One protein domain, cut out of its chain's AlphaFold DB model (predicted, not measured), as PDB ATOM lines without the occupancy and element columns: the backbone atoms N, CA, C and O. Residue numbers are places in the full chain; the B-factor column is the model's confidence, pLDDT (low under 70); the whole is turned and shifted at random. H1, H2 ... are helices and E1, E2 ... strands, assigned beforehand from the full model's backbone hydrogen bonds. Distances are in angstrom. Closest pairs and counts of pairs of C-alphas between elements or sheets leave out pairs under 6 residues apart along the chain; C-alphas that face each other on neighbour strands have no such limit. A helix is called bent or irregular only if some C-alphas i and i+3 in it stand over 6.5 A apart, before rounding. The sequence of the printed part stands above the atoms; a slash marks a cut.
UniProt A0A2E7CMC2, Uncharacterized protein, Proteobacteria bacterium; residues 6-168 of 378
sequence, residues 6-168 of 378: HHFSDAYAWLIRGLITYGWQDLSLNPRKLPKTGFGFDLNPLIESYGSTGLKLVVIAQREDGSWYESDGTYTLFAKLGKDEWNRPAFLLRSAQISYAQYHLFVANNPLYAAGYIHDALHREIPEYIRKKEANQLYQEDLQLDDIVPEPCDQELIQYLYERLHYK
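What this domain is: This is residues 6 to 168 of the 378 residues of an uncharacterized protein of Proteobacteria bacterium (UniProt A0A2E7CMC2). A strongly twisted antiparallel sheet of five strands curls round one long helix, H3, while H1 packs on the same face of the sheet and meets the first part of H3. H4 lies off the sheet and packs on the short helix H2, which only grazes the sheet. The printed part has 163 residues, with four named helices and five named strands in the order H1 E1 H2 E2 E3 E4 E5 H3 H4; the sheet's order is E1 E2 E3 E4 E5, and the class is mixed, helices and strands. The whole is compact, with a radius of gyration of the C-alphas of 15.7 A and spans of 47 by 38 by 26 A.

Where its parts are: H1, residues 11 to 21, begins at C-alpha 11 (125.989, 146.050, 69.922) and is 15.2 A long. E1 is residues 39 to 42, H2 residues 44 to 48 and E2 residues 55 to 60. E3, residues 74 to 83, is 27.8 A long, E4, residues 89 to 95, 19.8 A, and E5 is residues 100 to 105. H3, residues 113 to 134, begins at C-alpha 113 (134.489, 139.674, 73.150) and is 31.7 A long; it is neither bent nor irregular, but only just: C-alphas 123 and 126 are 6.1 A apart. H4, residues 155 to 166, is 16.1 A long and ends at C-alpha 166 (130.027, 165.172, 58.799).

How they stand to each other: E2 E3 E4 E5 form a meander, each strand the antiparallel neighbour of the one before, joined as hairpins. Within hydrogen-bond range are N 40 and O 58 of E1 and E2, 2.8 A, N 57 and O 77 of E2 and E3, 2.8 A, N 80 and O 92 of E3 and E4, 2.9 A, and N 91 and O 104 of E4 and E5, 2.8 A. H1 and H3 on one face of the sheet make two layers, helices over a sheet. The closest C-alphas of H3 and E5 are those of Ala 114 and His 104, 5.6 A apart. H1 is over E3 at a height over the sheet of 8.5 A. H3 touches H1 with residues 113 to 119 alone, Ala 115 and Gly 18 closest at 5.0 A between C-alphas; the steep tilt of 67 degrees is only just short of about perpendicular. H4 touches H2 with residues 158 to 162 alone; the closest C-alphas, of Ile 158 and Ile 47, are 5.7 A apart. H3 and H4 are apart. Every O i to N i+4 pair is within hydrogen-bond range in H1, H2 and H4, and 17 of 18 in H3.

The domain as a whole: The two C-alphas farthest apart, of His 7 and Asn 136, are 48.1 A apart. The printed part has no cut. The links H1 to E1, E2 to E3 and H3 to H4 are long, the last with 20 residues. Mean pLDDT of the printed part is 90.5; residue 6 and residues 139 to 147 are under 70.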
ATOM      1  N   HIS A   6     130.701 156.586  74.768       66.94
ATOM      2  CA  HIS A   6     130.527 155.582  75.825       66.94
ATOM      3  C   HIS A   6     129.078 155.365  76.310       66.94
ATOM      4  O   HIS A   6     128.793 154.310  76.871       66.94
ATOM      5  N   HIS A   7     128.155 156.307  76.088       71.69
ATOM      6  CA  HIS A   7     126.757 156.168  76.516       71.69
ATOM      7  C   HIS A   7     125.935 155.192  75.666       71.69
ATOM      8  O   HIS A   7     124.918 154.691  76.142       71.69
ATOM      9  N   PHE A   8     126.368 154.886  74.440       80.38
ATOM     10  CA  PHE A   8     125.657 153.930  73.593       80.38
ATOM     11  C   PHE A   8     125.890 152.495  74.088       80.38
ATOM     12  O   PHE A   8     127.026 152.036  74.183       80.38
ATOM     13  N   SER A   9     124.828 151.761  74.405       78.69
ATOM     14  CA  SER A   9     124.918 150.344  74.795       78.69
ATOM     15  C   SER A   9     124.632 149.377  73.642       78.69
ATOM     16  O   SER A   9     124.617 148.168  73.861       78.69
ATOM     17  N   ASP A  10     124.391 149.901  72.438       87.44
ATOM     18  CA  ASP A  10     124.110 149.116  71.238       87.44
ATOM     19  C   ASP A  10     125.289 148.197  70.868       87.44
ATOM     20  O   ASP A  10     126.462 148.530  71.086       87.44
ATOM     21  N   ALA A  11     124.982 147.032  70.299       92.31
ATOM     22  CA  ALA A  11     125.989 146.050  69.922       92.31
ATOM     23  C   ALA A  11     127.006 146.616  68.917       92.31
ATOM     24  O   ALA A  11     128.200 146.342  69.046       92.31
ATOM     25  N   TYR A  12     126.581 147.440  67.952       94.81
ATOM     26  CA  TYR A  12     127.502 148.077  67.008       94.81
ATOM     27  C   TYR A  12     128.418 149.086  67.693       94.81
ATOM     28  O   TYR A  12     129.603 149.133  67.367       94.81
ATOM     29  N   ALA A  13     127.915 149.862  68.660       93.50
ATOM     30  CA  ALA A  13     128.762 150.780  69.422       93.50
ATOM     31  C   ALA A  13     129.884 150.009  70.127       93.50
ATOM     32  O   ALA A  13     131.050 150.389  70.035       93.50
ATOM     33  N   TRP A  14     129.551 148.889  70.771       92.50
ATOM     34  CA  TRP A  14     130.535 148.027  71.419       92.50
ATOM     35  C   TRP A  14     131.504 147.356  70.452       92.50
ATOM     36  O   TRP A  14     132.699 147.307  70.744       92.50
ATOM     37  N   LEU A  15     131.026 146.897  69.294       95.38
ATOM     38  CA  LEU A  15     131.893 146.358  68.252       95.38
ATOM     39  C   LEU A  15     132.909 147.413  67.797       95.38
ATOM     40  O   LEU A  15     134.101 147.131  67.784       95.38
ATOM     41  N   ILE A  16     132.468 148.642  67.505       95.25
ATOM     42  CA  ILE A  16     133.355 149.749  67.111       95.25
ATOM     43  C   ILE A  16     134.388 150.029  68.212       95.25
ATOM     44  O   ILE A  16     135.575 150.148  67.912       95.25
ATOM     45  N   ARG A  17     133.977 150.057  69.491       91.06
ATOM     46  CA  ARG A  17     134.917 150.219  70.619       91.06
ATOM     47  C   ARG A  17     135.968 149.133  70.671       91.06
ATOM     48  O   ARG A  17     137.153 149.427  70.825       91.06
ATOM     49  N   GLY A  18     135.528 147.887  70.546       92.19
ATOM     50  CA  GLY A  18     136.418 146.743  70.555       92.19
ATOM     51  C   GLY A  18     137.411 146.810  69.405       92.19
ATOM     52  O   GLY A  18     138.606 146.749  69.653       92.19
ATOM     53  N   LEU A  19     136.957 147.042  68.171       94.94
ATOM     54  CA  LEU A  19     137.842 147.133  67.004       94.94
ATOM     55  C   LEU A  19     138.938 148.191  67.198       94.94
ATOM     56  O   LEU A  19     140.112 147.903  66.982       94.94
ATOM     57  N   ILE A  20     138.590 149.380  67.689       92.69
ATOM     58  CA  ILE A  20     139.584 150.425  67.977       92.69
ATOM     59  C   ILE A  20     140.545 150.001  69.087       92.69
ATOM     60  O   ILE A  20     141.747 150.229  68.978       92.69
ATOM     61  N   THR A  21     140.037 149.338  70.127       89.25
ATOM     62  CA  THR A  21     140.867 148.787  71.212       89.25
ATOM     63  C   THR A  21     141.881 147.769  70.681       89.25
ATOM     64  O   THR A  21     143.033 147.777  71.100       89.25
ATOM     65  N   TYR A  22     141.488 146.958  69.695       91.38
ATOM     66  CA  TYR A  22     142.363 146.024  68.978       91.38
ATOM     67  C   TYR A  22     143.210 146.690  67.870       91.38
ATOM     68  O   TYR A  22     143.787 146.001  67.032       91.38
ATOM     69  N   GLY A  23     143.298 148.024  67.827       92.25
ATOM     70  CA  GLY A  23     144.168 148.753  66.897       92.25
ATOM     71  C   GLY A  23     143.666 148.814  65.451       92.25
ATOM     72  O   GLY A  23     144.456 149.044  64.525       92.25
ATOM     73  N   TRP A  24     142.368 148.604  65.224       96.00
ATOM     74  CA  TRP A  24     141.775 148.798  63.905       96.00
ATOM     75  C   TRP A  24     141.703 150.284  63.563       96.00
ATOM     76  O   TRP A  24     141.263 151.097  64.374       96.00
ATOM     77  N   GLN A  25     142.091 150.628  62.337       96.38
ATOM     78  CA  GLN A  25     142.065 152.005  61.851       96.38
ATOM     79  C   GLN A  25     140.677 152.409  61.329       96.38
ATOM     80  O   GLN A  25     140.080 151.689  60.525       96.38
ATOM     81  N   ASP A  26     140.213 153.606  61.684       96.69
ATOM     82  CA  ASP A  26     139.031 154.214  61.079       96.69
ATOM     83  C   ASP A  26     139.332 154.687  59.643       96.69
ATOM     84  O   ASP A  26     140.174 155.553  59.378       96.69
ATOM     85  N   LEU A  27     138.624 154.104  58.679       97.12
ATOM     86  CA  LEU A  27     138.709 154.424  57.257       97.12
ATOM     87  C   LEU A  27     137.516 155.252  56.774       97.12
ATOM     88  O   LEU A  27     137.477 155.623  55.602       97.12
ATOM     89  N   SER A  28     136.567 155.593  57.644       96.88
ATOM     90  CA  SER A  28     135.288 156.202  57.260       96.88
ATOM     91  C   SER A  28     135.454 157.550  56.551       96.88
ATOM     92  O   SER A  28     134.730 157.855  55.607       96.88
ATOM     93  N   LEU A  29     136.461 158.344  56.931       95.25
ATOM     94  CA  LEU A  29     136.768 159.613  56.255       95.25
ATOM     95  C   LEU A  29     137.501 159.433  54.918       95.25
ATOM     96  O   LEU A  29     137.489 160.331  54.078       95.25
ATOM     97  N   ASN A  30     138.179 158.299  54.722       95.19
ATOM     98  CA  ASN A  30     138.985 158.008  53.537       95.19
ATOM     99  C   ASN A  30     138.869 156.519  53.154       95.19
ATOM    100  O   ASN A  30     139.864 155.793  53.230       95.19
ATOM    101  N   PRO A  31     137.703 156.050  52.672       90.88
ATOM    102  CA  PRO A  31     137.399 154.616  52.536       90.88
ATOM    103  C   PRO A  31     138.223 153.889  51.461       90.88
ATOM    104  O   PRO A  31     138.134 152.672  51.316       90.88
ATOM    105  N   ARG A  32     139.015 154.630  50.675       90.50
ATOM    106  CA  ARG A  32     139.953 154.097  49.671       90.50
ATOM    107  C   ARG A  32     141.376 153.920  50.204       90.50
ATOM    108  O   ARG A  32     142.230 153.409  49.487       90.50
ATOM    109  N   LYS A  33     141.662 154.413  51.409       91.19
ATOM    110  CA  LYS A  33     142.984 154.327  52.027       91.19
ATOM    111  C   LYS A  33     143.186 152.922  52.592       91.19
ATOM    112  O   LYS A  33     142.275 152.354  53.181       91.19
ATOM    113  N   LEU A  34     144.395 152.389  52.437       91.88
ATOM    114  CA  LEU A  34     144.787 151.129  53.062       91.88
ATOM    115  C   LEU A  34     145.045 151.339  54.567       91.88
ATOM    116  O   LEU A  34     145.695 152.332  54.924       91.88
ATOM    117  N   PRO A  35     144.568 150.436  55.442       92.38
ATOM    118  CA  PRO A  35     144.828 150.536  56.871       92.38
ATOM    119  C   PRO A  35     146.303 150.257  57.167       92.38
ATOM    120  O   PRO A  35     146.866 149.267  56.710       92.38
ATOM    121  N   LYS A  36     146.954 151.120  57.951       89.25
ATOM    122  CA  LYS A  36     148.392 150.973  58.245       89.25
ATOM    123  C   LYS A  36     148.707 149.775  59.140       89.25
ATOM    124  O   LYS A  36     149.796 149.226  59.043       89.25
ATOM    125  N   THR A  37     147.769 149.400  60.005       86.75
ATOM    126  CA  THR A  37     147.897 148.294  60.965       86.75
ATOM    127  C   THR A  37     147.523 146.941  60.361       86.75
ATOM    128  O   THR A  37     147.538 145.937  61.059       86.75
ATOM    129  N   GLY A  38     147.165 146.893  59.072       93.56
ATOM    130  CA  GLY A  38     146.624 145.694  58.427       93.56
ATOM    131  C   GLY A  38     145.105 145.569  58.542       93.56
ATOM    132  O   GLY A  38     144.493 144.958  57.671       93.56
ATOM    133  N   PHE A  39     144.482 146.220  59.526       96.88
ATOM    134  CA  PHE A  39     143.046 146.133  59.792       96.88
ATOM    135  C   PHE A  39     142.412 147.523  59.864       96.88
ATOM    136  O   PHE A  39     142.940 148.435  60.500       96.88
ATOM    137  N   GLY A  40     141.262 147.700  59.224       97.56
ATOM    138  CA  GLY A  40     140.490 148.930  59.315       97.56
ATOM    139  C   GLY A  40     138.997 148.698  59.167       97.56
ATOM    140  O   GLY A  40     138.559 147.651  58.696       97.56
ATOM    141  N   PHE A  41     138.203 149.675  59.583       97.88
ATOM    142  CA  PHE A  41     136.748 149.637  59.471       97.88
ATOM    143  C   PHE A  41     136.220 150.909  58.808       97.88
ATOM    144  O   PHE A  41     136.835 151.968  58.869       97.88
ATOM    145  N   ASP A  42     135.081 150.792  58.138       97.75
ATOM    146  CA  ASP A  42     134.416 151.862  57.399       97.75
ATOM    147  C   ASP A  42     132.948 151.912  57.835       97.75
ATOM    148  O   ASP A  42     132.186 150.960  57.636       97.75
ATOM    149  N   LEU A  43     132.569 153.022  58.469       96.94
ATOM    150  CA  LEU A  43     131.247 153.244  59.049       96.94
ATOM    151  C   LEU A  43     130.216 153.720  58.019       96.94
ATOM    152  O   LEU A  43     129.022 153.644  58.299       96.94
ATOM    153  N   ASN A  44     130.627 154.186  56.829       96.62
ATOM    154  CA  ASN A  44     129.679 154.744  55.854       96.62
ATOM    155  C   ASN A  44     128.577 153.746  55.461       96.62
ATOM    156  O   ASN A  44     127.408 154.126  55.519       96.62
ATOM    157  N   PRO A  45     128.875 152.462  55.160       94.94
ATOM    158  CA  PRO A  45     127.829 151.496  54.827       94.94
ATOM    159  C   PRO A  45     126.842 151.259  55.971       94.94
ATOM    160  O   PRO A  45     125.656 151.041  55.718       94.94
ATOM    161  N   LEU A  46     127.304 151.328  57.224       94.06
ATOM    162  CA  LEU A  46     126.449 151.192  58.401       94.06
ATOM    163  C   LEU A  46     125.463 152.368  58.486       94.06
ATOM    164  O   LEU A  46     124.268 152.150  58.677       94.06
ATOM    165  N   ILE A  47     125.959 153.591  58.279       94.69
ATOM    166  CA  ILE A  47     125.185 154.839  58.342       94.69
ATOM    167  C   ILE A  47     124.185 154.933  57.183       94.69
ATOM    168  O   ILE A  47     122.997 155.140  57.410       94.69
ATOM    169  N   GLU A  48     124.641 154.735  55.944       94.19
ATOM    170  CA  GLU A  48     123.822 154.861  54.727       94.19
ATOM    171  C   GLU A  48     122.646 153.875  54.699       94.19
ATOM    172  O   GLU A  48     121.599 154.154  54.116       94.19
ATOM    173  N   SER A  49     122.826 152.715  55.331       91.00
ATOM    174  CA  SER A  49     121.863 151.616  55.322       91.00
ATOM    175  C   SER A  49     121.081 151.462  56.628       91.00
ATOM    176  O   SER A  49     120.322 150.496  56.763       91.00
ATOM    177  N   TYR A  50     121.275 152.372  57.591       89.06
ATOM    178  CA  TYR A  50     120.695 152.292  58.938       89.06
ATOM    179  C   TYR A  50     120.920 150.918  59.602       89.06
ATOM    180  O   TYR A  50     120.026 150.341  60.221       89.06
ATOM    181  N   GLY A  51     122.117 150.350  59.434       86.81
ATOM    182  CA  GLY A  51     122.497 149.052  60.000       86.81
ATOM    183  C   GLY A  51     122.285 147.832  59.101       86.81
ATOM    184  O   GLY A  51     122.922 146.808  59.332       86.81
ATOM    185  N   SER A  52     121.465 147.917  58.048       87.44
ATOM    186  CA  SER A  52     121.086 146.734  57.248       87.44
ATOM    187  C   SER A  52     122.239 146.109  56.442       87.44
ATOM    188  O   SER A  52     122.295 144.888  56.257       87.44
ATOM    189  N   THR A  53     123.201 146.920  55.999       89.94
ATOM    190  CA  THR A  53     124.435 146.446  55.346       89.94
ATOM    191  C   THR A  53     125.488 145.990  56.361       89.94
ATOM    192  O   THR A  53     126.354 145.183  56.020       89.94
ATOM    193  N   GLY A  54     125.387 146.441  57.611       93.81
ATOM    194  CA  GLY A  54     126.366 146.197  58.666       93.81
ATOM    195  C   GLY A  54     127.631 147.046  58.556       93.81
ATOM    196  O   GLY A  54     127.752 147.936  57.710       93.81
ATOM    197  N   LEU A  55     128.579 146.760  59.447       96.38
ATOM    198  CA  LEU A  55     129.876 147.422  59.516       96.38
ATOM    199  C   LEU A  55     130.826 146.815  58.484       96.38
ATOM    200  O   LEU A  55     131.037 145.601  58.466       96.38
ATOM    201  N   LYS A  56     131.431 147.652  57.639       97.69
ATOM    202  CA  LYS A  56     132.421 147.193  56.668       97.69
ATOM    203  C   LYS A  56     133.794 147.117  57.323       97.69
ATOM    204  O   LYS A  56     134.285 148.097  57.874       97.69
ATOM    205  N   LEU A  57     134.423 145.960  57.203       98.31
ATOM    206  CA  LEU A  57     135.769 145.660  57.666       98.31
ATOM    207  C   LEU A  57     136.685 145.500  56.448       98.31
ATOM    208  O   LEU A  57     136.315 144.874  55.454       98.31
ATOM    209  N   VAL A  58     137.874 146.087  56.511       97.81
ATOM    210  CA  VAL A  58     138.895 146.048  55.463       97.81
ATOM    211  C   VAL A  58     140.165 145.468  56.060       97.81
ATOM    212  O   VAL A  58     140.715 146.019  57.012       97.81
ATOM    213  N   VAL A  59     140.640 144.370  55.485       97.69
ATOM    214  CA  VAL A  59     141.825 143.655  55.961       97.69
ATOM    215  C   VAL A  59     142.838 143.564  54.834       97.69
ATOM    216  O   VAL A  59     142.491 143.200  53.713       97.69
ATOM    217  N   ILE A  60     144.094 143.910  55.099       96.94
ATOM    218  CA  ILE A  60     145.187 143.706  54.150       96.94
ATOM    219  C   ILE A  60     145.423 142.206  53.998       96.94
ATOM    220  O   ILE A  60     145.479 141.472  54.979       96.94
ATOM    221  N   ALA A  61     145.581 141.748  52.759       96.50
ATOM    222  CA  ALA A  61     145.930 140.365  52.483       96.50
ATOM    223  C   ALA A  61     147.347 140.086  53.018       96.50
ATOM    224  O   ALA A  61     148.323 140.476  52.388       96.50
ATOM    225  N   GLN A  62     147.481 139.465  54.189       94.50
ATOM    226  CA  GLN A  62     148.775 139.176  54.819       94.50
ATOM    227  C   GLN A  62     149.031 137.669  54.889       94.50
ATOM    228  O   GLN A  62     148.122 136.895  55.174       94.50
ATOM    229  N   ARG A  63     150.272 137.257  54.618       94.00
ATOM    230  CA  ARG A  63     150.735 135.870  54.773       94.00
ATOM    231  C   ARG A  63     150.975 135.525  56.248       94.00
ATOM    232  O   ARG A  63     150.960 136.398  57.109       94.00
ATOM    233  N   GLU A  64     151.255 134.250  56.527       93.38
ATOM    234  CA  GLU A  64     151.552 133.754  57.886       93.38
ATOM    235  C   GLU A  64     152.787 134.425  58.510       93.38
ATOM    236  O   GLU A  64     152.862 134.576  59.725       93.38
ATOM    237  N   ASP A  65     153.738 134.877  57.688       92.56
ATOM    238  CA  ASP A  65     154.923 135.626  58.123       92.56
ATOM    239  C   ASP A  65     154.660 137.133  58.332       92.56
ATOM    240  O   ASP A  65     155.587 137.890  58.619       92.56
ATOM    241  N   GLY A  66     153.411 137.587  58.165       90.56
ATOM    242  CA  GLY A  66     153.008 138.992  58.247       90.56
ATOM    243  C   GLY A  66     153.345 139.822  57.003       90.56
ATOM    244  O   GLY A  66     153.037 141.017  56.959       90.56
ATOM    245  N   SER A  67     153.960 139.229  55.974       93.25
ATOM    246  CA  SER A  67     154.263 139.932  54.728       93.25
ATOM    247  C   SER A  67     152.999 140.208  53.911       93.25
ATOM    248  O   SER A  67     152.031 139.444  53.921       93.25
ATOM    249  N   TRP A  68     153.008 141.311  53.163       92.56
ATOM    250  CA  TRP A  68     151.888 141.676  52.302       92.56
ATOM    251  C   TRP A  68     151.796 140.747  51.081       92.56
ATOM    252  O   TRP A  68     152.764 140.541  50.343       92.56
ATOM    253  N   TYR A  69     150.604 140.205  50.844       94.31
ATOM    254  CA  TYR A  69     150.229 139.490  49.632       94.31
ATOM    255  C   TYR A  69     149.665 140.473  48.594       94.31
ATOM    256  O   TYR A  69     148.453 140.665  48.457       94.31
ATOM    257  N   GLU A  70     150.570 141.125  47.857       91.31
ATOM    258  CA  GLU A  70     150.248 142.225  46.931       91.31
ATOM    259  C   GLU A  70     149.219 141.861  45.851       91.31
ATOM    260  O   GLU A  70     148.467 142.729  45.412       91.31
ATOM    261  N   SER A  71     149.164 140.594  45.424       92.62
ATOM    262  CA  SER A  71     148.270 140.152  44.346       92.62
ATOM    263  C   SER A  71     146.788 140.343  44.668       92.62
ATOM    264  O   SER A  71     146.013 140.624  43.754       92.62
ATOM    265  N   ASP A  72     146.405 140.239  45.943       92.25
ATOM    266  CA  ASP A  72     145.012 140.426  46.367       92.25
ATOM    267  C   ASP A  72     144.767 141.813  46.969       92.25
ATOM    268  O   ASP A  72     143.644 142.316  46.940       92.25
ATOM    269  N   GLY A  73     145.815 142.462  47.484       94.38
ATOM    270  CA  GLY A  73     145.729 143.787  48.087       94.38
ATOM    271  C   GLY A  73     144.990 143.755  49.424       94.38
ATOM    272  O   GLY A  73     145.626 143.682  50.476       94.38
ATOM    273  N   THR A  74     143.657 143.820  49.385       96.50
ATOM    274  CA  THR A  74     142.779 143.852  50.567       96.50
ATOM    275  C   THR A  74     141.526 143.018  50.382       96.50
ATOM    276  O   THR A  74     140.912 143.045  49.315       96.50
ATOM    277  N   TYR A  75     141.063 142.425  51.475       97.19
ATOM    278  CA  TYR A  75     139.755 141.804  51.580       97.19
ATOM    279  C   TYR A  75     138.754 142.721  52.270       97.19
ATOM    280  O   TYR A  75     139.077 143.443  53.213       97.19
ATOM    281  N   THR A  76     137.517 142.687  51.791       97.31
ATOM    282  CA  THR A  76     136.376 143.378  52.382       97.31
ATOM    283  C   THR A  76     135.443 142.358  53.008       97.31
ATOM    284  O   THR A  76     135.039 141.388  52.361       97.31
ATOM    285  N   LEU A  77     135.081 142.601  54.260       97.19
ATOM    286  CA  LEU A  77     134.108 141.818  55.003       97.19
ATOM    287  C   LEU A  77     133.009 142.734  55.541       97.19
ATOM    288  O   LEU A  77     133.223 143.929  55.728       97.19
ATOM    289  N   PHE A  78     131.836 142.173  55.803       96.19
ATOM    290  CA  PHE A  78     130.738 142.878  56.461       96.19
ATOM    291  C   PHE A  78     130.366 142.144  57.741       96.19
ATOM    292  O   PHE A  78     130.063 140.952  57.688       96.19
ATOM    293  N   ALA A  79     130.393 142.855  58.865       96.56
ATOM    294  CA  ALA A  79     129.889 142.391  60.150       96.56
ATOM    295  C   ALA A  79     128.454 142.902  60.329       96.56
ATOM    296  O   ALA A  79     128.231 144.103  60.502       96.56
ATOM    297  N   LYS A  80     127.478 141.995  60.257       95.00
ATOM    298  CA  LYS A  80     126.048 142.302  60.385       95.00
ATOM    299  C   LYS A  80     125.500 141.751  61.690       95.00
ATOM    300  O   LYS A  80     125.638 140.559  61.947       95.00
ATOM    301  N   LEU A  81     124.858 142.602  62.480       94.44
ATOM    302  CA  LEU A  81     124.127 142.179  63.666       94.44
ATOM    303  C   LEU A  81     122.861 141.420  63.266       94.44
ATOM    304  O   LEU A  81     122.074 141.871  62.430       94.44
ATOM    305  N   GLY A  82     122.655 140.283  63.906       92.12
ATOM    306  CA  GLY A  82     121.395 139.571  63.882       92.12
ATOM    307  C   GLY A  82     121.412 138.467  64.917       92.12
ATOM    308  O   GLY A  82     121.940 138.640  66.017       92.12
ATOM    309  N   LYS A  83     120.829 137.326  64.565       89.69
ATOM    310  CA  LYS A  83     120.648 136.204  65.481       89.69
ATOM    311  C   LYS A  83     121.286 134.947  64.930       89.69
ATOM    312  O   LYS A  83     121.153 134.664  63.743       89.69
ATOM    313  N   ASP A  84     121.971 134.219  65.802       87.62
ATOM    314  CA  ASP A  84     122.480 132.890  65.482       87.62
ATOM    315  C   ASP A  84     121.348 131.844  65.439       87.62
ATOM    316  O   ASP A  84     120.174 132.133  65.690       87.62
ATOM    317  N   GLU A  85     121.712 130.600  65.143       86.94
ATOM    318  CA  GLU A  85     120.809 129.442  65.107       86.94
ATOM    319  C   GLU A  85     120.106 129.149  66.451       86.94
ATOM    320  O   GLU A  85     119.048 128.516  66.477       86.94
ATOM    321  N   TRP A  86     120.622 129.679  67.565       87.94
ATOM    322  CA  TRP A  86     120.012 129.599  68.896       87.94
ATOM    323  C   TRP A  86     119.261 130.880  69.291       87.94
ATOM    324  O   TRP A  86     118.885 131.040  70.456       87.94
ATOM    325  N   ASN A  87     119.005 131.783  68.336       88.75
ATOM    326  CA  ASN A  87     118.309 133.055  68.538       88.75
ATOM    327  C   ASN A  87     119.016 133.981  69.556       88.75
ATOM    328  O   ASN A  87     118.371 134.789  70.231       88.75
ATOM    329  N   ARG A  88     120.346 133.878  69.671       89.94
ATOM    330  CA  ARG A  88     121.191 134.774  70.473       89.94
ATOM    331  C   ARG A  88     121.763 135.883  69.585       89.94
ATOM    332  O   ARG A  88     122.052 135.617  68.418       89.94
ATOM    333  N   PRO A  89     121.949 137.108  70.107       91.50
ATOM    334  CA  PRO A  89     122.522 138.199  69.329       91.50
ATOM    335  C   PRO A  89     123.962 137.869  68.927       91.50
ATOM    336  O   PRO A  89     124.786 137.494  69.762       91.50
ATOM    337  N   ALA A  90     124.269 137.998  67.643       93.62
ATOM    338  CA  ALA A  90     125.580 137.694  67.088       93.62
ATOM    339  C   ALA A  90     125.868 138.558  65.859       93.62
ATOM    340  O   ALA A  90     124.960 138.984  65.143       93.62
ATOM    341  N   PHE A  91     127.152 138.778  65.592       95.19
ATOM    342  CA  PHE A  91     127.616 139.352  64.340       95.19
ATOM    343  C   PHE A  91     127.923 138.237  63.349       95.19
ATOM    344  O   PHE A  91     128.815 137.425  63.587       95.19
ATOM    345  N   LEU A  92     127.226 138.219  62.218       94.38
ATOM    346  CA  LEU A  92     127.665 137.452  61.061       94.38
ATOM    347  C   LEU A  92     128.711 138.259  60.317       94.38
ATOM    348  O   LEU A  92     128.412 139.304  59.734       94.38
ATOM    349  N   LEU A  93     129.929 137.743  60.322       95.56
ATOM    350  CA  LEU A  93     131.028 138.265  59.539       95.56
ATOM    351  C   LEU A  93     131.077 137.517  58.211       95.56
ATOM    352  O   LEU A  93     131.213 136.300  58.221       95.56
ATOM    353  N   ARG A  94     130.967 138.217  57.076       93.06
ATOM    354  CA  ARG A  94     130.930 137.591  55.741       93.06
ATOM    355  C   ARG A  94     131.832 138.294  54.735       93.06
ATOM    356  O   ARG A  94     131.863 139.520  54.676       93.06
ATOM    357  N   SER A  95     132.482 137.512  53.874       93.31
ATOM    358  CA  SER A  95     133.203 137.982  52.693       93.31
ATOM    359  C   SER A  95     133.018 137.043  51.509       93.31
ATOM    360  O   SER A  95     133.384 135.872  51.561       93.31
ATOM    361  N   ALA A  96     132.507 137.584  50.404       89.12
ATOM    362  CA  ALA A  96     132.405 136.850  49.146       89.12
ATOM    363  C   ALA A  96     133.770 136.658  48.457       89.12
ATOM    364  O   ALA A  96     133.920 135.750  47.651       89.12
ATOM    365  N   GLN A  97     134.762 137.505  48.756       90.62
ATOM    366  CA  GLN A  97     136.069 137.479  48.086       90.62
ATOM    367  C   GLN A  97     136.919 136.272  48.486       90.62
ATOM    368  O   GLN A  97     137.725 135.801  47.688       90.62
ATOM    369  N   ILE A  98     136.736 135.802  49.719       91.00
ATOM    370  CA  ILE A  98     137.490 134.691  50.310       91.00
ATOM    371  C   ILE A  98     136.584 133.529  50.725       91.00
ATOM    372  O   ILE A  98     137.022 132.652  51.460       91.00
ATOM    373  N   SER A  99     135.316 133.540  50.292       88.62
ATOM    374  CA  SER A  99     134.301 132.553  50.685       88.62
ATOM    375  C   SER A  99     134.276 132.305  52.200       88.62
ATOM    376  O   SER A  99     134.286 131.170  52.659       88.62
ATOM    377  N   TYR A 100     134.269 133.381  52.987       91.25
ATOM    378  CA  TYR A 100     134.278 133.308  54.447       91.25
ATOM    379  C   TYR A 100     132.931 133.744  54.996       91.25
ATOM    380  O   TYR A 100     132.430 134.810  54.618       91.25
ATOM    381  N   ALA A 101     132.371 132.970  55.921       91.56
ATOM    382  CA  ALA A 101     131.320 133.468  56.784       91.56
ATOM    383  C   ALA A 101     131.237 132.708  58.112       91.56
ATOM    384  O   ALA A 101     131.249 131.480  58.138       91.56
ATOM    385  N   GLN A 102     131.144 133.460  59.208       92.19
ATOM    386  CA  GLN A 102     131.135 132.926  60.567       92.19
ATOM    387  C   GLN A 102     130.344 133.840  61.511       92.19
ATOM    388  O   GLN A 102     130.333 135.063  61.352       92.19
ATOM    389  N   TYR A 103     129.690 133.238  62.504       92.25
ATOM    390  CA  TYR A 103     129.034 133.957  63.593       92.25
ATOM    391  C   TYR A 103     130.002 134.239  64.743       92.25
ATOM    392  O   TYR A 103     130.729 133.355  65.194       92.25
ATOM    393  N   HIS A 104     129.931 135.456  65.272       94.62
ATOM    394  CA  HIS A 104     130.644 135.891  66.467       94.62
ATOM    395  C   HIS A 104     129.625 136.381  67.496       94.62
ATOM    396  O   HIS A 104     128.935 137.380  67.277       94.62
ATOM    397  N   LEU A 105     129.486 135.645  68.599       92.38
ATOM    398  CA  LEU A 105     128.456 135.893  69.607       92.38
ATOM    399  C   LEU A 105     128.643 137.266  70.268       92.38
ATOM    400  O   LEU A 105     129.740 137.603  70.713       92.38
ATOM    401  N   PHE A 106     127.559 138.031  70.383       93.19
ATOM    402  CA  PHE A 106     127.529 139.256  71.172       93.19
ATOM    403  C   PHE A 106     127.010 138.942  72.578       93.19
ATOM    404  O   PHE A 106     125.844 138.601  72.774       93.19
ATOM    405  N   VAL A 107     127.882 139.057  73.579       90.31
ATOM    406  CA  VAL A 107     127.528 138.815  74.982       90.31
ATOM    407  C   VAL A 107     127.377 140.161  75.676       90.31
ATOM    408  O   VAL A 107     128.364 140.845  75.900       90.31
ATOM    409  N   ALA A 108     126.159 140.544  76.064       86.31
ATOM    410  CA  ALA A 108     125.909 141.860  76.670       86.31
ATOM    411  C   ALA A 108     126.743 142.128  77.943       86.31
ATOM    412  O   ALA A 108     127.126 143.265  78.198       86.31
ATOM    413  N   ASN A 109     127.057 141.079  78.714       82.12
ATOM    414  CA  ASN A 109     127.898 141.172  79.914       82.12
ATOM    415  C   ASN A 109     129.401 141.234  79.601       82.12
ATOM    416  O   ASN A 109     130.185 141.575  80.478       82.12
ATOM    417  N   ASN A 110     129.802 140.878  78.380       85.50
ATOM    418  CA  ASN A 110     131.171 141.014  77.903       85.50
ATOM    419  C   ASN A 110     131.185 141.440  76.423       85.50
ATOM    420  O   ASN A 110     131.478 140.647  75.522       85.50
ATOM    421  N   PRO A 111     130.790 142.690  76.144       84.25
ATOM    422  CA  PRO A 111     130.448 143.102  74.790       84.25
ATOM    423  C   PRO A 111     131.679 143.293  73.887       84.25
ATOM    424  O   PRO A 111     131.541 143.311  72.665       84.25
ATOM    425  N   LEU A 112     132.883 143.384  74.467       88.56
ATOM    426  CA  LEU A 112     134.146 143.478  73.727       88.56
ATOM    427  C   LEU A 112     134.593 142.138  73.124       88.56
ATOM    428  O   LEU A 112     135.333 142.139  72.141       88.56
ATOM    429  N   TYR A 113     134.113 141.002  73.648       89.62
ATOM    430  CA  TYR A 113     134.489 139.674  73.150       89.62
ATOM    431  C   TYR A 113     134.163 139.471  71.674       89.62
ATOM    432  O   TYR A 113     134.958 138.873  70.959       89.62
ATOM    433  N   ALA A 114     133.046 140.016  71.186       92.94
ATOM    434  CA  ALA A 114     132.701 139.910  69.772       92.94
ATOM    435  C   ALA A 114     133.800 140.502  68.871       92.94
ATOM    436  O   ALA A 114     134.181 139.882  67.880       92.94
ATOM    437  N   ALA A 115     134.345 141.667  69.235       95.50
ATOM    438  CA  ALA A 115     135.427 142.300  68.486       95.50
ATOM    439  C   ALA A 115     136.736 141.503  68.574       95.50
ATOM    440  O   ALA A 115     137.410 141.351  67.559       95.50
ATOM    441  N   GLY A 116     137.056 140.960  69.754       94.50
ATOM    442  CA  GLY A 116     138.227 140.099  69.950       94.50
ATOM    443  C   GLY A 116     138.154 138.828  69.111       94.50
ATOM    444  O   GLY A 116     139.049 138.564  68.318       94.50
ATOM    445  N   TYR A 117     137.032 138.106  69.165       95.12
ATOM    446  CA  TYR A 117     136.830 136.907  68.351       95.12
ATOM    447  C   TYR A 117     136.868 137.192  66.848       95.12
ATOM    448  O   TYR A 117     137.362 136.362  66.089       95.12
ATOM    449  N   ILE A 118     136.347 138.340  66.404       96.88
ATOM    450  CA  ILE A 118     136.461 138.773  65.004       96.88
ATOM    451  C   ILE A 118     137.927 139.028  64.643       96.88
ATOM    452  O   ILE A 118     138.384 138.575  63.595       96.88
ATOM    453  N   HIS A 119     138.661 139.746  65.494       96.56
ATOM    454  CA  HIS A 119     140.071 140.048  65.273       96.56
ATOM    455  C   HIS A 119     140.912 138.769  65.178       96.56
ATOM    456  O   HIS A 119     141.589 138.568  64.169       96.56
ATOM    457  N   ASP A 120     140.792 137.875  66.158       95.56
ATOM    458  CA  ASP A 120     141.545 136.619  66.221       95.56
ATOM    459  C   ASP A 120     141.210 135.692  65.050       95.56
ATOM    460  O   ASP A 120     142.104 135.106  64.434       95.56
ATOM    461  N   ALA A 121     139.922 135.589  64.695       95.06
ATOM    462  CA  ALA A 121     139.502 134.802  63.544       95.06
ATOM    463  C   ALA A 121     140.138 135.339  62.260       95.06
ATOM    464  O   ALA A 121     140.765 134.587  61.526       95.06
ATOM    465  N   LEU A 122     140.079 136.646  61.999       96.44
ATOM    466  CA  LEU A 122     140.662 137.196  60.775       96.44
ATOM    467  C   LEU A 122     142.189 137.113  60.749       96.44
ATOM    468  O   LEU A 122     142.763 136.874  59.687       96.44
ATOM    469  N   HIS A 123     142.845 137.240  61.899       94.94
ATOM    470  CA  HIS A 123     144.287 137.061  61.995       94.94
ATOM    471  C   HIS A 123     144.723 135.618  61.673       94.94
ATOM    472  O   HIS A 123     145.830 135.407  61.177       94.94
ATOM    473  N   ARG A 124     143.868 134.619  61.920       94.81
ATOM    474  CA  ARG A 124     144.138 133.210  61.590       94.81
ATOM    475  C   ARG A 124     143.728 132.846  60.163       94.81
ATOM    476  O   ARG A 124     144.503 132.250  59.419       94.81
ATOM    477  N   GLU A 125     142.512 133.211  59.777       94.88
ATOM    478  CA  GLU A 125     141.856 132.704  58.569       94.88
ATOM    479  C   GLU A 125     142.379 133.382  57.294       94.88
ATOM    480  O   GLU A 125     142.466 132.740  56.248       94.88
ATOM    481  N   ILE A 126     142.780 134.661  57.359       96.31
ATOM    482  CA  ILE A 126     143.316 135.381  56.191       96.31
ATOM    483  C   ILE A 126     144.651 134.779  55.712       96.31
ATOM    484  O   ILE A 126     144.743 134.442  54.523       96.31
ATOM    485  N   PRO A 127     145.664 134.576  56.579       95.88
ATOM    486  CA  PRO A 127     146.882 133.872  56.191       95.88
ATOM    487  C   PRO A 127     146.631 132.452  55.686       95.88
ATOM    488  O   PRO A 127     147.198 132.053  54.667       95.88
ATOM    489  N   GLU A 128     145.750 131.698  56.353       94.31
ATOM    490  CA  GLU A 128     145.443 130.324  55.958       94.31
ATOM    491  C   GLU A 128     144.783 130.264  54.572       94.31
ATOM    492  O   GLU A 128     145.140 129.416  53.745       94.31
ATOM    493  N   TYR A 129     143.860 131.185  54.284       94.81
ATOM    494  CA  TYR A 129     143.245 131.326  52.968       94.81
ATOM    495  C   TYR A 129     144.297 131.598  51.887       94.81
ATOM    496  O   TYR A 129     144.312 130.917  50.858       94.81
ATOM    497  N   ILE A 130     145.217 132.539  52.127       95.56
ATOM    498  CA  ILE A 130     146.297 132.855  51.182       95.56
ATOM    499  C   ILE A 130     147.202 131.638  50.975       95.56
ATOM    500  O   ILE A 130     147.500 131.299  49.831       95.56
ATOM    501  N   ARG A 131     147.566 130.915  52.041       95.50
ATOM    502  CA  ARG A 131     148.369 129.689  51.940       95.50
ATOM    503  C   ARG A 131     147.676 128.625  51.084       95.50
ATOM    504  O   ARG A 131     148.301 128.038  50.200       95.50
ATOM    505  N   LYS A 132     146.378 128.379  51.306       93.75
ATOM    506  CA  LYS A 132     145.576 127.448  50.487       93.75
ATOM    507  C   LYS A 132     145.504 127.907  49.030       93.75
ATOM    508  O   LYS A 132     145.610 127.081  48.123       93.75
ATOM    509  N   LYS A 133     145.362 129.213  48.799       92.62
ATOM    510  CA  LYS A 133     145.338 129.823  47.464       92.62
ATOM    511  C   LYS A 133     146.655 129.648  46.720       92.62
ATOM    512  O   LYS A 133     146.637 129.173  45.588       92.62
ATOM    513  N   GLU A 134     147.783 129.969  47.348       93.50
ATOM    514  CA  GLU A 134     149.121 129.775  46.771       93.50
ATOM    515  C   GLU A 134     149.385 128.289  46.454       93.50
ATOM    516  O   GLU A 134     150.027 127.970  45.453       93.50
ATOM    517  N   ALA A 135     148.818 127.373  47.246       93.44
ATOM    518  CA  ALA A 135     148.872 125.933  47.004       93.44
ATOM    519  C   ALA A 135     147.871 125.418  45.943       93.44
ATOM    520  O   ALA A 135     147.866 124.220  45.655       93.44
ATOM    521  N   ASN A 136     147.027 126.280  45.357       90.69
ATOM    522  CA  ASN A 136     145.908 125.913  44.474       90.69
ATOM    523  C   ASN A 136     144.927 124.897  45.099       90.69
ATOM    524  O   ASN A 136     144.377 124.041  44.409       90.69
ATOM    525  N   GLN A 137     144.708 124.988  46.412       88.44
ATOM    526  CA  GLN A 137     143.822 124.114  47.193       88.44
ATOM    527  C   GLN A 137     142.480 124.777  47.536       88.44
ATOM    528  O   GLN A 137     141.767 124.314  48.426       88.44
ATOM    529  N   LEU A 138     142.129 125.877  46.866       81.25
ATOM    530  CA  LEU A 138     140.824 126.501  47.051       81.25
ATOM    531  C   LEU A 138     139.753 125.655  46.368       81.25
ATOM    532  O   LEU A 138     139.607 125.669  45.146       81.25
ATOM    533  N   TYR A 139     138.988 124.937  47.180       68.12
ATOM    534  CA  TYR A 139     137.718 124.379  46.757       68.12
ATOM    535  C   TYR A 139     136.668 125.487  46.852       68.12
ATOM    536  O   TYR A 139     136.544 126.145  47.884       68.12
ATOM    537  N   GLN A 140     135.936 125.727  45.763       59.62
ATOM    538  CA  GLN A 140     134.724 126.538  45.825       59.62
ATOM    539  C   GLN A 140     133.672 125.738  46.591       59.62
ATOM    540  O   GLN A 140     132.946 124.937  46.010       59.62
ATOM    541  N   GLU A 141     133.623 125.923  47.903       60.16
ATOM    542  CA  GLU A 141     132.417 125.616  48.654       60.16
ATOM    543  C   GLU A 141     131.458 126.792  48.474       60.16
ATOM    544  O   GLU A 141     131.781 127.940  48.793       60.16
ATOM    545  N   ASP A 142     130.281 126.512  47.913       54.12
ATOM    546  CA  ASP A 142     129.166 127.447  47.965       54.12
ATOM    547  C   ASP A 142     128.774 127.596  49.439       54.12
ATOM    548  O   ASP A 142     128.047 126.761  49.980       54.12
ATOM    549  N   LEU A 143     129.265 128.643  50.112       64.06
ATOM    550  CA  LEU A 143     128.783 128.992  51.448       64.06
ATOM    551  C   LEU A 143     127.327 129.451  51.342       64.06
ATOM    552  O   LEU A 143     127.028 130.633  51.143       64.06
ATOM    553  N   GLN A 144     126.418 128.493  51.492       59.69
ATOM    554  CA  GLN A 144     125.011 128.736  51.764       59.69
ATOM    555  C   GLN A 144     124.840 128.921  53.269       59.69
ATOM    556  O   GLN A 144     124.471 127.999  53.989       59.69
ATOM    557  N   LEU A 145     125.156 130.118  53.753       63.19
ATOM    558  CA  LEU A 145     124.597 130.578  55.018       63.19
ATOM    559  C   LEU A 145     123.301 131.304  54.716       63.19
ATOM    560  O   LEU A 145     123.264 132.147  53.813       63.19
ATOM    561  N   ASP A 146     122.262 130.950  55.467       68.88
ATOM    562  CA  ASP A 146     120.967 131.607  55.387       68.88
ATOM    563  C   ASP A 146     121.144 133.119  55.551       68.88
ATOM    564  O   ASP A 146     121.895 133.596  56.411       68.88
ATOM    565  N   ASP A 147     120.461 133.884  54.699       66.31
ATOM    566  CA  ASP A 147     120.442 135.332  54.835       66.31
ATOM    567  C   ASP A 147     119.775 135.681  56.169       66.31
ATOM    568  O   ASP A 147     118.584 135.456  56.391       66.31
ATOM    569  N   ILE A 148     120.570 136.240  57.075       76.44
ATOM    570  CA  ILE A 148     120.079 136.740  58.353       76.44
ATOM    571  C   ILE A 148     119.185 137.941  58.089       76.44
ATOM    572  O   ILE A 148     119.535 138.821  57.300       76.44
ATOM    573  N   VAL A 149     118.064 138.014  58.805       81.38
ATOM    574  CA  VAL A 149     117.275 139.243  58.906       81.38
ATOM    575  C   VAL A 149     118.084 140.234  59.747       81.38
ATOM    576  O   VAL A 149     118.208 140.016  60.954       81.38
ATOM    577  N   PRO A 150     118.678 141.279  59.144       81.06
ATOM    578  CA  PRO A 150     119.554 142.179  59.876       81.06
ATOM    579  C   PRO A 150     118.744 142.941  60.922       81.06
ATOM    580  O   PRO A 150     117.651 143.439  60.632       81.06
ATOM    581  N   GLU A 151     119.291 143.054  62.128       85.31
ATOM    582  CA  GLU A 151     118.721 143.946  63.131       85.31
ATOM    583  C   GLU A 151     119.125 145.391  62.796       85.31
ATOM    584  O   GLU A 151     120.297 145.652  62.489       85.31
ATOM    585  N   PRO A 152     118.167 146.339  62.775       82.62
ATOM    586  CA  PRO A 152     118.484 147.735  62.520       82.62
ATOM    587  C   PRO A 152     119.371 148.277  63.640       82.62
ATOM    588  O   PRO A 152     119.227 147.904  64.801       82.62
ATOM    589  N   CYS A 153     120.275 149.179  63.274       88.12
ATOM    590  CA  CYS A 153     121.105 149.887  64.240       88.12
ATOM    591  C   CYS A 153     120.267 150.948  64.970       88.12
ATOM    592  O   CYS A 153     119.356 151.531  64.372       88.12
ATOM    593  N   ASP A 154     120.583 151.222  66.236       89.94
ATOM    594  CA  ASP A 154     119.953 152.301  66.996       89.94
ATOM    595  C   ASP A 154     120.072 153.654  66.264       89.94
ATOM    596  O   ASP A 154     121.147 154.054  65.805       89.94
ATOM    597  N   GLN A 155     118.953 154.374  66.148       90.38
ATOM    598  CA  GLN A 155     118.889 155.650  65.436       90.38
ATOM    599  C   GLN A 155     119.763 156.715  66.098       90.38
ATOM    600  O   GLN A 155     120.375 157.513  65.388       90.38
ATOM    601  N   GLU A 156     119.857 156.709  67.431       91.12
ATOM    602  CA  GLU A 156     120.696 157.666  68.158       91.12
ATOM    603  C   GLU A 156     122.181 157.444  67.845       91.12
ATOM    604  O   GLU A 156     122.916 158.402  67.590       91.12
ATOM    605  N   LEU A 157     122.609 156.177  67.768       92.38
ATOM    606  CA  LEU A 157     123.964 155.822  67.354       92.38
ATOM    607  C   LEU A 157     124.222 156.257  65.908       92.38
ATOM    608  O   LEU A 157     125.228 156.906  65.639       92.38
ATOM    609  N   ILE A 158     123.320 155.939  64.975       93.88
ATOM    610  CA  ILE A 158     123.473 156.323  63.562       93.88
ATOM    611  C   ILE A 158     123.588 157.841  63.410       93.88
ATOM    612  O   ILE A 158     124.459 158.312  62.676       93.88
ATOM    613  N   GLN A 159     122.755 158.607  64.118       93.38
ATOM    614  CA  GLN A 159     122.818 160.063  64.096       93.38
ATOM    615  C   GLN A 159     124.155 160.577  64.639       93.38
ATOM    616  O   GLN A 159     124.791 161.406  63.989       93.38
ATOM    617  N   TYR A 160     124.627 160.041  65.767       92.75
ATOM    618  CA  TYR A 160     125.928 160.404  66.328       92.75
ATOM    619  C   TYR A 160     127.081 160.114  65.353       92.75
ATOM    620  O   TYR A 160     127.936 160.970  65.112       92.75
ATOM    621  N   LEU A 161     127.102 158.916  64.754       93.88
ATOM    622  CA  LEU A 161     128.119 158.535  63.772       93.88
ATOM    623  C   LEU A 161     128.081 159.468  62.552       93.88
ATOM    624  O   LEU A 161     129.127 159.919  62.083       93.88
ATOM    625  N   TYR A 162     126.880 159.786  62.061       95.19
ATOM    626  CA  TYR A 162     126.685 160.705  60.943       95.19
ATOM    627  C   TYR A 162     127.223 162.105  61.252       95.19
ATOM    628  O   TYR A 162     127.990 162.648  60.458       95.19
ATOM    629  N   GLU A 163     126.858 162.681  62.399       94.00
ATOM    630  CA  GLU A 163     127.308 164.011  62.820       94.00
ATOM    631  C   GLU A 163     128.836 164.061  62.923       94.00
ATOM    632  O   GLU A 163     129.473 164.944  62.342       94.00
ATOM    633  N   ARG A 164     129.453 163.058  63.555       92.62
ATOM    634  CA  ARG A 164     130.910 162.988  63.705       92.62
ATOM    635  C   ARG A 164     131.640 162.940  62.358       92.62
ATOM    636  O   ARG A 164     132.577 163.713  62.127       92.62
ATOM    637  N   LEU A 165     131.193 162.083  61.436       92.94
ATOM    638  CA  LEU A 165     131.787 162.006  60.097       92.94
ATOM    639  C   LEU A 165     131.519 163.268  59.270       92.94
ATOM    640  O   LEU A 165     132.402 163.713  58.532       92.94
ATOM    641  N   HIS A 166     130.347 163.890  59.425       93.69
ATOM    642  CA  HIS A 166     130.027 165.172  58.799       93.69
ATOM    643  C   HIS A 166     131.007 166.271  59.235       93.69
ATOM    644  O   HIS A 166     131.493 167.040  58.400       93.69
ATOM    645  N   TYR A 167     131.383 166.288  60.517       93.44
ATOM    646  CA  TYR A 167     132.411 167.177  61.066       93.44
ATOM    647  C   TYR A 167     133.853 166.728  60.794       93.44
ATOM    648  O   TYR A 167     134.794 167.373  61.259       93.44
ATOM    649  N   LYS A 168     134.052 165.682  59.983       93.38
ATOM    650  CA  LYS A 168     135.363 165.131  59.605       93.38
ATOM    651  C   LYS A 168     136.210 164.691  60.800       93.38
ATOM    652  O   LYS A 168     137.436 164.802  60.761       93.38
TER     653      LYS A 168